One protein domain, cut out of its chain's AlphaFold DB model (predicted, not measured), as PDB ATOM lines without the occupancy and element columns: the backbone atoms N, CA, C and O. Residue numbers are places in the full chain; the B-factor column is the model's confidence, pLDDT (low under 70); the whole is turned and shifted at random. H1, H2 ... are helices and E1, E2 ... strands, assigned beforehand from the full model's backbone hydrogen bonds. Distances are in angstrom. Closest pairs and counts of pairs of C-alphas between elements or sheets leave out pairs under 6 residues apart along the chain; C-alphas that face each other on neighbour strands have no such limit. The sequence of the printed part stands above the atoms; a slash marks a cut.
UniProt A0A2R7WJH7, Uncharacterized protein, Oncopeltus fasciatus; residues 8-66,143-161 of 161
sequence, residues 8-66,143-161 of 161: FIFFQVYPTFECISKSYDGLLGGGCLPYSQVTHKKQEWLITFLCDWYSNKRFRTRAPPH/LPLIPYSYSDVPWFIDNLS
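This is residues 8 to 66 and 143 to 161 of the 161 residues of an uncharacterized protein of Oncopeltus fasciatus (UniProt A0A2R7WJH7). With little regular structure, H1, H2, H3, H4 and E1 follow round a rough ring that residues 147 to 156 cross to reach H5. Five named helices and one named strand hold 29 of 78 printed residues, mostly helix. The whole is compact, with radius of gyration of the C-alphas 12.2 A and spans 34 by 31 by 21 A.

H1, residues 17 to 21, touches H2, residues 26 to 32, only at the corner, closest at C-alphas 21 and 27, 5.1 A. H5, residues 157 to 160, touches H2, closest at C-alphas 31 and 157, 6.4 A. H4, residues 44 to 49, meets H3, residues 37 to 40, and E1, residues 50 to 52, only through their links. H2 has 0 of 3 and H4 0 of 2 O i to N i+4 pairs within hydrogen-bond range, but 3 of 4 and 3 of 3 O i to N i+3 pairs.

H1 begins at C-alpha 17 (87.449, 103.478, 129.469); H5 ends at C-alpha 160 (89.927, 99.456, 139.815).

With residues 67 to 142 cut out, C-alphas 66 and 143 are 18.5 A apart.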
ATOM      1  N   PHE A   8      64.091 117.499 120.721       74.06
ATOM      2  CA  PHE A   8      65.079 117.698 121.773       74.06
ATOM      3  C   PHE A   8      66.006 116.487 121.787       74.06
ATOM      4  O   PHE A   8      65.551 115.359 121.968       74.06
ATOM      5  N   ILE A   9      67.298 116.722 121.573       88.06
ATOM      6  CA  ILE A   9      68.322 115.683 121.674       88.06
ATOM      7  C   ILE A   9      68.972 115.813 123.047       88.06
ATOM      8  O   ILE A   9      69.359 116.908 123.457       88.06
ATOM      9  N   PHE A  10      69.055 114.698 123.762       94.12
ATOM     10  CA  PHE A  10      69.735 114.601 125.045       94.12
ATOM     11  C   PHE A  10      71.147 114.053 124.829       94.12
ATOM     12  O   PHE A  10      71.324 113.089 124.089       94.12
ATOM     13  N   PHE A  11      72.131 114.654 125.490       96.94
ATOM     14  CA  PHE A  11      73.507 114.168 125.524       96.94
ATOM     15  C   PHE A  11      73.986 114.138 126.972       96.94
ATOM     16  O   PHE A  11      73.720 115.068 127.736       96.94
ATOM     17  N   GLN A  12      74.727 113.097 127.333       97.50
ATOM     18  CA  GLN A  12      75.372 112.964 128.630       97.50
ATOM     19  C   GLN A  12      76.870 112.750 128.431       97.50
ATOM     20  O   GLN A  12      77.300 111.721 127.919       97.50
ATOM     21  N   VAL A  13      77.676 113.717 128.870       98.50
ATOM     22  CA  VAL A  13      79.134 113.572 128.862       98.50
ATOM     23  C   VAL A  13      79.545 112.667 130.018       98.50
ATOM     24  O   VAL A  13      79.299 112.989 131.183       98.50
ATOM     25  N   TYR A  14      80.158 111.536 129.699       98.38
ATOM     26  CA  TYR A  14      80.715 110.602 130.667       98.38
ATOM     27  C   TYR A  14      81.940 109.913 130.044       98.38
ATOM     28  O   TYR A  14      81.833 109.457 128.907       98.38
ATOM     29  N   PRO A  15      83.097 109.829 130.727       98.19
ATOM     30  CA  PRO A  15      84.323 109.309 130.120       98.19
ATOM     31  C   PRO A  15      84.230 107.846 129.682       98.19
ATOM     32  O   PRO A  15      83.688 107.002 130.404       98.19
ATOM     33  N   THR A  16      84.821 107.535 128.532       98.50
ATOM     34  CA  THR A  16      85.081 106.156 128.107       98.50
ATOM     35  C   THR A  16      86.196 105.524 128.946       98.50
ATOM     36  O   THR A  16      86.997 106.215 129.583       98.50
ATOM     37  N   PHE A  17      86.299 104.193 128.915       98.38
ATOM     38  CA  PHE A  17      87.449 103.478 129.469       98.38
ATOM     39  C   PHE A  17      88.769 103.995 128.879       98.38
ATOM     40  O   PHE A  17      89.727 104.221 129.614       98.38
ATOM     41  N   GLU A  18      88.803 104.238 127.568       97.75
ATOM     42  CA  GLU A  18      89.997 104.714 126.869       97.75
ATOM     43  C   GLU A  18      90.377 106.152 127.259       97.75
ATOM     44  O   GLU A  18      91.558 106.475 127.405       97.75
ATOM     45  N   CYS A  19      89.391 107.022 127.493       97.31
ATOM     46  CA  CYS A  19      89.633 108.351 128.048       97.31
ATOM     47  C   CYS A  19      90.308 108.266 129.426       97.31
ATOM     48  O   CYS A  19      91.244 109.022 129.706       97.31
ATOM     49  N   ILE A  20      89.850 107.357 130.292       98.31
ATOM     50  CA  ILE A  20      90.416 107.189 131.635       98.31
ATOM     51  C   ILE A  20      91.789 106.515 131.594       98.31
ATOM     52  O   ILE A  20      92.701 106.983 132.275       98.31
ATOM     53  N   SER A  21      91.992 105.489 130.762       97.88
ATOM     54  CA  SER A  21      93.283 104.794 130.627       97.88
ATOM     55  C   SER A  21      94.424 105.752 130.247       97.88
ATOM     56  O   SER A  21      95.552 105.597 130.714       97.88
ATOM     57  N   LYS A  22      94.108 106.797 129.469       97.62
ATOM     58  CA  LYS A  22      95.018 107.867 129.025       97.62
ATOM     59  C   LYS A  22      95.086 109.083 129.958       97.62
ATOM     60  O   LYS A  22      95.780 110.058 129.634       97.62
ATOM     61  N   SER A  23      94.375 109.069 131.085       97.69
ATOM     62  CA  SER A  23      94.365 110.188 132.031       97.69
ATOM     63  C   SER A  23      95.752 110.440 132.648       97.69
ATOM     64  O   SER A  23      96.697 109.675 132.435       97.69
ATOM     65  N   TYR A  24      95.926 111.547 133.374       97.12
ATOM     66  CA  TYR A  24      97.191 111.822 134.073       97.12
ATOM     67  C   TYR A  24      97.530 110.755 135.121       97.12
ATOM     68  O   TYR A  24      98.697 110.391 135.242       97.12
ATOM     69  N   ASP A  25      96.512 110.203 135.784       96.25
ATOM     70  CA  ASP A  25      96.653 109.184 136.831       96.25
ATOM     71  C   ASP A  25      96.379 107.759 136.304       96.25
ATOM     72  O   ASP A  25      96.192 106.816 137.077       96.25
ATOM     73  N   GLY A  26      96.312 107.584 134.978       96.56
ATOM     74  CA  GLY A  26      95.902 106.326 134.348       96.56
ATOM     75  C   GLY A  26      94.533 105.860 134.856       96.56
ATOM     76  O   GLY A  26      93.619 106.666 135.034       96.56
ATOM     77  N   LEU A  27      94.387 104.563 135.140       97.25
ATOM     78  CA  LEU A  27      93.120 104.008 135.633       97.25
ATOM     79  C   LEU A  27      92.672 104.638 136.962       97.25
ATOM     80  O   LEU A  27      91.475 104.849 137.156       97.25
ATOM     81  N   LEU A  28      93.609 105.010 137.845       96.62
ATOM     82  CA  LEU A  28      93.289 105.619 139.144       96.62
ATOM     83  C   LEU A  28      92.537 106.949 139.001       96.62
ATOM     84  O   LEU A  28      91.736 107.288 139.872       96.62
ATOM     85  N   GLY A  29      92.710 107.658 137.879       94.50
ATOM     86  CA  GLY A  29      91.966 108.883 137.578       94.50
ATOM     87  C   GLY A  29      90.448 108.672 137.498       94.50
ATOM     88  O   GLY A  29      89.683 109.611 137.711       94.50
ATOM     89  N   GLY A  30      89.992 107.444 137.243       95.94
ATOM     90  CA  GLY A  30      88.576 107.081 137.242       95.94
ATOM     91  C   GLY A  30      87.991 106.770 138.624       95.94
ATOM     92  O   GLY A  30      86.785 106.553 138.739       95.94
ATOM     93  N   GLY A  31      88.791 106.778 139.695       95.81
ATOM     94  CA  GLY A  31      88.324 106.452 141.050       95.81
ATOM     95  C   GLY A  31      87.237 107.382 141.593       95.81
ATOM     96  O   GLY A  31      86.460 106.993 142.460       95.81
ATOM     97  N   CYS A  32      87.127 108.597 141.051       93.25
ATOM     98  CA  CYS A  32      86.092 109.568 141.412       93.25
ATOM     99  C   CYS A  32      84.809 109.462 140.562       93.25
ATOM    100  O   CYS A  32      83.910 110.295 140.701       93.25
ATOM    101  N   LEU A  33      84.709 108.452 139.690       96.56
ATOM    102  CA  LEU A  33      83.582 108.214 138.787       96.56
ATOM    103  C   LEU A  33      82.884 106.894 139.160       96.56
ATOM    104  O   LEU A  33      83.200 105.841 138.603       96.56
ATOM    105  N   PRO A  34      81.932 106.915 140.112       95.38
ATOM    106  CA  PRO A  34      81.395 105.710 140.745       95.38
ATOM    107  C   PRO A  34      80.286 105.030 139.918       95.38
ATOM    108  O   PRO A  34      79.243 104.658 140.457       95.38
ATOM    109  N   TYR A  35      80.463 104.878 138.603       97.50
ATOM    110  CA  TYR A  35      79.507 104.138 137.776       97.50
ATOM    111  C   TYR A  35      79.881 102.660 137.729       97.50
ATOM    112  O   TYR A  35      80.972 102.328 137.284       97.50
ATOM    113  N   SER A  36      78.994 101.767 138.173       97.50
ATOM    114  CA  SER A  36      79.284 100.330 138.177       97.50
ATOM    115  C   SER A  36      78.719  99.592 136.968       97.50
ATOM    116  O   SER A  36      77.624  99.901 136.480       97.50
ATOM    117  N   GLN A  37      79.406  98.531 136.547       97.31
ATOM    118  CA  GLN A  37      78.970  97.657 135.459       97.31
ATOM    119  C   GLN A  37      77.613  97.003 135.769       97.31
ATOM    120  O   GLN A  37      76.762  96.859 134.891       97.31
ATOM    121  N   VAL A  38      77.360  96.655 137.036       97.69
ATOM    122  CA  VAL A  38      76.064  96.114 137.493       97.69
ATOM    123  C   VAL A  38      74.929  97.121 137.302       97.69
ATOM    124  O   VAL A  38      73.813  96.734 136.948       97.69
ATOM    125  N   THR A  39      75.193  98.410 137.530       97.56
ATOM    126  CA  THR A  39      74.207  99.467 137.271       97.56
ATOM    127  C   THR A  39      73.988  99.613 135.772       97.56
ATOM    128  O   THR A  39      72.842  99.664 135.332       97.56
ATOM    129  N   HIS A  40      75.066  99.608 134.983       97.31
ATOM    130  CA  HIS A  40      75.006  99.737 133.530       97.31
ATOM    131  C   HIS A  40      74.181  98.648 132.849       97.31
ATOM    132  O   HIS A  40      73.312  98.977 132.049       97.31
ATOM    133  N   LYS A  41      74.340  97.380 133.246       97.94
ATOM    134  CA  LYS A  41      73.563  96.245 132.708       97.94
ATOM    135  C   LYS A  41      72.039  96.407 132.822       97.94
ATOM    136  O   LYS A  41      71.295  95.743 132.115       97.94
ATOM    137  N   LYS A  42      71.545  97.275 133.713       97.94
ATOM    138  CA  LYS A  42      70.105  97.564 133.870       97.94
ATOM    139  C   LYS A  42      69.612  98.693 132.955       97.94
ATOM    140  O   LYS A  42      68.413  98.958 132.910       97.94
ATOM    141  N   GLN A  43      70.523  99.393 132.285       96.75
ATOM    142  CA  GLN A  43      70.259 100.610 131.519       96.75
ATOM    143  C   GLN A  43      71.211 100.759 130.322       96.75
ATOM    144  O   GLN A  43      71.659 101.859 130.019       96.75
ATOM    145  N   GLU A  44      71.518  99.662 129.628       95.94
ATOM    146  CA  GLU A  44      72.455  99.654 128.488       95.94
ATOM    147  C   GLU A  44      72.021 100.613 127.369       95.94
ATOM    148  O   GLU A  44      72.858 101.214 126.704       95.94
ATOM    149  N   TRP A  45      70.710 100.855 127.244       95.75
ATOM    150  CA  TRP A  45      70.136 101.861 126.346       95.75
ATOM    151  C   TRP A  45      70.719 103.270 126.547       95.75
ATOM    152  O   TRP A  45      70.682 104.072 125.621       95.75
ATOM    153  N   LEU A  46      71.271 103.589 127.725       94.88
ATOM    154  CA  LEU A  46      71.872 104.892 128.012       94.88
ATOM    155  C   LEU A  46      73.052 105.205 127.081       94.88
ATOM    156  O   LEU A  46      73.300 106.376 126.802       94.88
ATOM    157  N   ILE A  47      73.753 104.180 126.579       95.31
ATOM    158  CA  ILE A  47      74.955 104.344 125.752       95.31
ATOM    159  C   ILE A  47      74.702 105.194 124.500       95.31
ATOM    160  O   ILE A  47      75.583 105.938 124.085       95.31
ATOM    161  N   THR A  48      73.481 105.176 123.950       95.19
ATOM    162  CA  THR A  48      73.120 105.956 122.753       95.19
ATOM    163  C   THR A  48      73.104 107.465 122.988       95.19
ATOM    164  O   THR A  48      73.032 108.232 122.033       95.19
ATOM    165  N   PHE A  49      73.127 107.895 124.250       96.50
ATOM    166  CA  PHE A  49      73.147 109.300 124.650       96.50
ATOM    167  C   PHE A  49      74.515 109.741 125.181       96.50
ATOM    168  O   PHE A  49      74.690 110.923 125.485       96.50
ATOM    169  N   LEU A  50      75.471 108.816 125.334       97.81
ATOM    170  CA  LEU A  50      76.764 109.122 125.929       97.81
ATOM    171  C   LEU A  50      77.693 109.822 124.933       97.81
ATOM    172  O   LEU A  50      77.760 109.498 123.746       97.81
ATOM    173  N   CYS A  51      78.428 110.797 125.450       98.50
ATOM    174  CA  CYS A  51      79.519 111.468 124.765       98.50
ATOM    175  C   CYS A  51      80.784 111.374 125.614       98.50
ATOM    176  O   CYS A  51      80.707 111.460 126.841       98.50
ATOM    177  N   ASP A  52      81.937 111.206 124.976       98.38
ATOM    178  CA  ASP A  52      83.205 111.108 125.689       98.38
ATOM    179  C   ASP A  52      83.639 112.470 126.244       98.38
ATOM    180  O   ASP A  52      83.243 113.539 125.763       98.38
ATOM    181  N   TRP A  53      84.459 112.432 127.290       98.44
ATOM    182  CA  TRP A  53      85.063 113.624 127.859       98.44
ATOM    183  C   TRP A  53      86.143 114.178 126.932       98.44
ATOM    184  O   TRP A  53      87.114 113.507 126.587       98.44
ATOM    185  N   TYR A  54      86.005 115.453 126.573       98.31
ATOM    186  CA  TYR A  54      86.991 116.146 125.758       98.31
ATOM    187  C   TYR A  54      87.057 117.633 126.121       98.31
ATOM    188  O   TYR A  54      86.052 118.342 126.128       98.31
ATOM    189  N   SER A  55      88.256 118.114 126.455       98.06
ATOM    190  CA  SER A  55      88.497 119.489 126.911       98.06
ATOM    191  C   SER A  55      89.894 119.939 126.477       98.06
ATOM    192  O   SER A  55      90.781 120.232 127.289       98.06
ATOM    193  N   ASN A  56      90.133 119.926 125.164       97.44
ATOM    194  CA  ASN A  56      91.455 120.160 124.591       97.44
ATOM    195  C   ASN A  56      91.814 121.645 124.589       97.44
ATOM    196  O   ASN A  56      92.926 121.993 124.980       97.44
ATOM    197  N   LYS A  57      90.858 122.534 124.275       95.44
ATOM    198  CA  LYS A  57      91.065 123.999 124.330       95.44
ATOM    199  C   LYS A  57      91.505 124.488 125.716       95.44
ATOM    200  O   LYS A  57      92.024 125.592 125.848       95.44
ATOM    201  N   ARG A  58      91.281 123.680 126.756       95.00
ATOM    202  CA  ARG A  58      91.622 123.961 128.157       95.00
ATOM    203  C   ARG A  58      92.715 123.056 128.718       95.00
ATOM    204  O   ARG A  58      92.966 123.134 129.918       95.00
ATOM    205  N   PHE A  59      93.326 122.204 127.889       96.81
ATOM    206  CA  PHE A  59      94.356 121.230 128.276       96.81
ATOM    207  C   PHE A  59      93.921 120.276 129.406       96.81
ATOM    208  O   PHE A  59      94.734 119.825 130.216       96.81
ATOM    209  N   ARG A  60      92.620 119.961 129.470       97.94
ATOM    210  CA  ARG A  60      92.000 119.122 130.509       97.94
ATOM    211  C   ARG A  60      91.437 117.800 129.985       97.94
ATOM    212  O   ARG A  60      90.873 117.052 130.770       97.94
ATOM    213  N   THR A  61      91.635 117.448 128.712       98.12
ATOM    214  CA  THR A  61      91.199 116.140 128.173       98.12
ATOM    215  C   THR A  61      91.720 114.956 128.994       98.12
ATOM    216  O   THR A  61      90.989 114.008 129.232       98.12
ATOM    217  N   ARG A  62      92.954 115.031 129.510       98.06
ATOM    218  CA  ARG A  62      93.547 113.976 130.356       98.06
ATOM    219  C   ARG A  62      93.218 114.102 131.852       98.06
ATOM    220  O   ARG A  62      93.735 113.323 132.644       98.06
ATOM    221  N   ALA A  63      92.395 115.075 132.246       97.81
ATOM    222  CA  ALA A  63      91.933 115.275 133.618       97.81
ATOM    223  C   ALA A  63      90.454 114.855 133.722       97.81
ATOM    224  O   ALA A  63      89.595 115.604 133.248       97.81
ATOM    225  N   PRO A  64      90.141 113.681 134.304       96.62
ATOM    226  CA  PRO A  64      88.773 113.179 134.383       96.62
ATOM    227  C   PRO A  64      87.828 114.162 135.098       96.62
ATOM    228  O   PRO A  64      88.204 114.766 136.109       96.62
ATOM    229  N   PRO A  65      86.597 114.359 134.596       97.12
ATOM    230  CA  PRO A  65      85.692 115.363 135.131       97.12
ATOM    231  C   PRO A  65      85.034 114.896 136.432       97.12
ATOM    232  O   PRO A  65      84.179 114.020 136.430       97.12
ATOM    233  N   HIS A  66      85.334 115.569 137.545       97.31
ATOM    234  CA  HIS A  66      84.508 115.496 138.760       97.31
ATOM    235  C   HIS A  66      83.500 116.664 138.863       97.31
ATOM    236  O   HIS A  66      82.755 116.770 139.839       97.31
ATOM    237  N   LEU A 143      83.038 121.895 122.399       96.81
ATOM    238  CA  LEU A 143      81.917 121.614 121.497       96.81
ATOM    239  C   LEU A 143      82.432 121.503 120.047       96.81
ATOM    240  O   LEU A 143      83.394 122.208 119.713       96.81
ATOM    241  N   PRO A 144      81.788 120.696 119.177       96.69
ATOM    242  CA  PRO A 144      80.678 119.783 119.483       96.69
ATOM    243  C   PRO A 144      81.111 118.640 120.415       96.69
ATOM    244  O   PRO A 144      82.293 118.304 120.478       96.69
ATOM    245  N   LEU A 145      80.157 118.059 121.150       97.62
ATOM    246  CA  LEU A 145      80.421 116.859 121.950       97.62
ATOM    247  C   LEU A 145      80.815 115.692 121.035       97.62
ATOM    248  O   LEU A 145      80.404 115.658 119.875       97.62
ATOM    249  N   ILE A 146      81.585 114.737 121.561       97.75
ATOM    250  CA  ILE A 146      82.038 113.545 120.830       97.75
ATOM    251  C   ILE A 146      81.139 112.371 121.231       97.75
ATOM    252  O   ILE A 146      81.329 111.846 122.326       97.75
ATOM    253  N   PRO A 147      80.146 111.957 120.421       97.88
ATOM    254  CA  PRO A 147      79.319 110.801 120.749       97.88
ATOM    255  C   PRO A 147      80.164 109.532 120.822       97.88
ATOM    256  O   PRO A 147      81.141 109.404 120.083       97.88
ATOM    257  N   TYR A 148      79.761 108.593 121.674       98.12
ATOM    258  CA  TYR A 148      80.406 107.285 121.737       98.12
ATOM    259  C   TYR A 148      80.353 106.577 120.375       98.12
ATOM    260  O   TYR A 148      79.325 106.569 119.691       98.12
ATOM    261  N   SER A 149      81.464 105.951 120.001       95.50
ATOM    262  CA  SER A 149      81.529 104.983 118.913       95.50
ATOM    263  C   SER A 149      80.851 103.664 119.306       95.50
ATOM    264  O   SER A 149      80.594 103.393 120.477       95.50
ATOM    265  N   TYR A 150      80.596 102.792 118.327       90.00
ATOM    266  CA  TYR A 150      80.008 101.469 118.582       90.00
ATOM    267  C   TYR A 150      80.909 100.547 119.424       90.00
ATOM    268  O   TYR A 150      80.425  99.566 119.984       90.00
ATOM    269  N   SER A 151      82.215 100.824 119.467       94.19
ATOM    270  CA  SER A 151      83.206 100.063 120.231       94.19
ATOM    271  C   SER A 151      83.560 100.704 121.569       94.19
ATOM    272  O   SER A 151      84.326 100.117 122.332       94.19
ATOM    273  N   ASP A 152      83.038 101.898 121.854       97.31
ATOM    274  CA  ASP A 152      83.360 102.603 123.087       97.31
ATOM    275  C   ASP A 152      82.659 101.943 124.273       97.31
ATOM    276  O   ASP A 152      81.480 101.591 124.229       97.31
ATOM    277  N   VAL A 153      83.403 101.809 125.367       97.00
ATOM    278  CA  VAL A 153      82.899 101.279 126.633       97.00
ATOM    279  C   VAL A 153      82.939 102.410 127.656       97.00
ATOM    280  O   VAL A 153      83.984 103.059 127.775       97.00
ATOM    281  N   PRO A 154      81.851 102.677 128.402       98.06
ATOM    282  CA  PRO A 154      81.893 103.641 129.495       98.06
ATOM    283  C   PRO A 154      82.938 103.230 130.531       98.06
ATOM    284  O   PRO A 154      83.152 102.043 130.766       98.06
ATOM    285  N   TRP A 155      83.556 104.196 131.204       98.38
ATOM    286  CA  TRP A 155      84.341 103.880 132.391       98.38
ATOM    287  C   TRP A 155      83.466 103.228 133.472       98.38
ATOM    288  O   TRP A 155      82.421 103.780 133.840       98.38
ATOM    289  N   PHE A 156      83.922 102.106 134.033       98.31
ATOM    290  CA  PHE A 156      83.305 101.495 135.204       98.31
ATOM    291  C   PHE A 156      84.264 101.516 136.390       98.31
ATOM    292  O   PHE A 156      85.439 101.189 136.266       98.31
ATOM    293  N   ILE A 157      83.749 101.844 137.573       97.19
ATOM    294  CA  ILE A 157      84.532 101.836 138.815       97.19
ATOM    295  C   ILE A 157      85.095 100.441 139.133       97.19
ATOM    296  O   ILE A 157      86.143 100.324 139.762       97.19
ATOM    297  N   ASP A 158      84.442  99.388 138.631       97.50
ATOM    298  CA  ASP A 158      84.883  97.993 138.707       97.50
ATOM    299  C   ASP A 158      86.246  97.753 138.015       97.50
ATOM    300  O   ASP A 158      86.904  96.754 138.278       97.50
ATOM    301  N   ASN A 159      86.721  98.658 137.149       96.56
ATOM    302  CA  ASN A 159      88.051  98.554 136.537       96.56
ATOM    303  C   ASN A 159      89.215  98.812 137.520       96.56
ATOM    304  O   ASN A 159      90.370  98.638 137.134       96.56
ATOM    305  N   LEU A 160      88.932  99.248 138.753       94.31
ATOM    306  CA  LEU A 160      89.927  99.456 139.815       94.31
ATOM    307  C   LEU A 160      90.074  98.279 140.787       94.31
ATOM    308  O   LEU A 160      90.948  98.333 141.654       94.31
ATOM    309  N   SER A 161      89.208  97.270 140.681       81.81
ATOM    310  CA  SER A 161      89.208  96.081 141.544       81.81
ATOM    311  C   SER A 161      89.924  94.887 140.934       81.81
ATOM    312  O   SER A 161      89.875  94.752 139.691       81.81
TER     313      SER A 161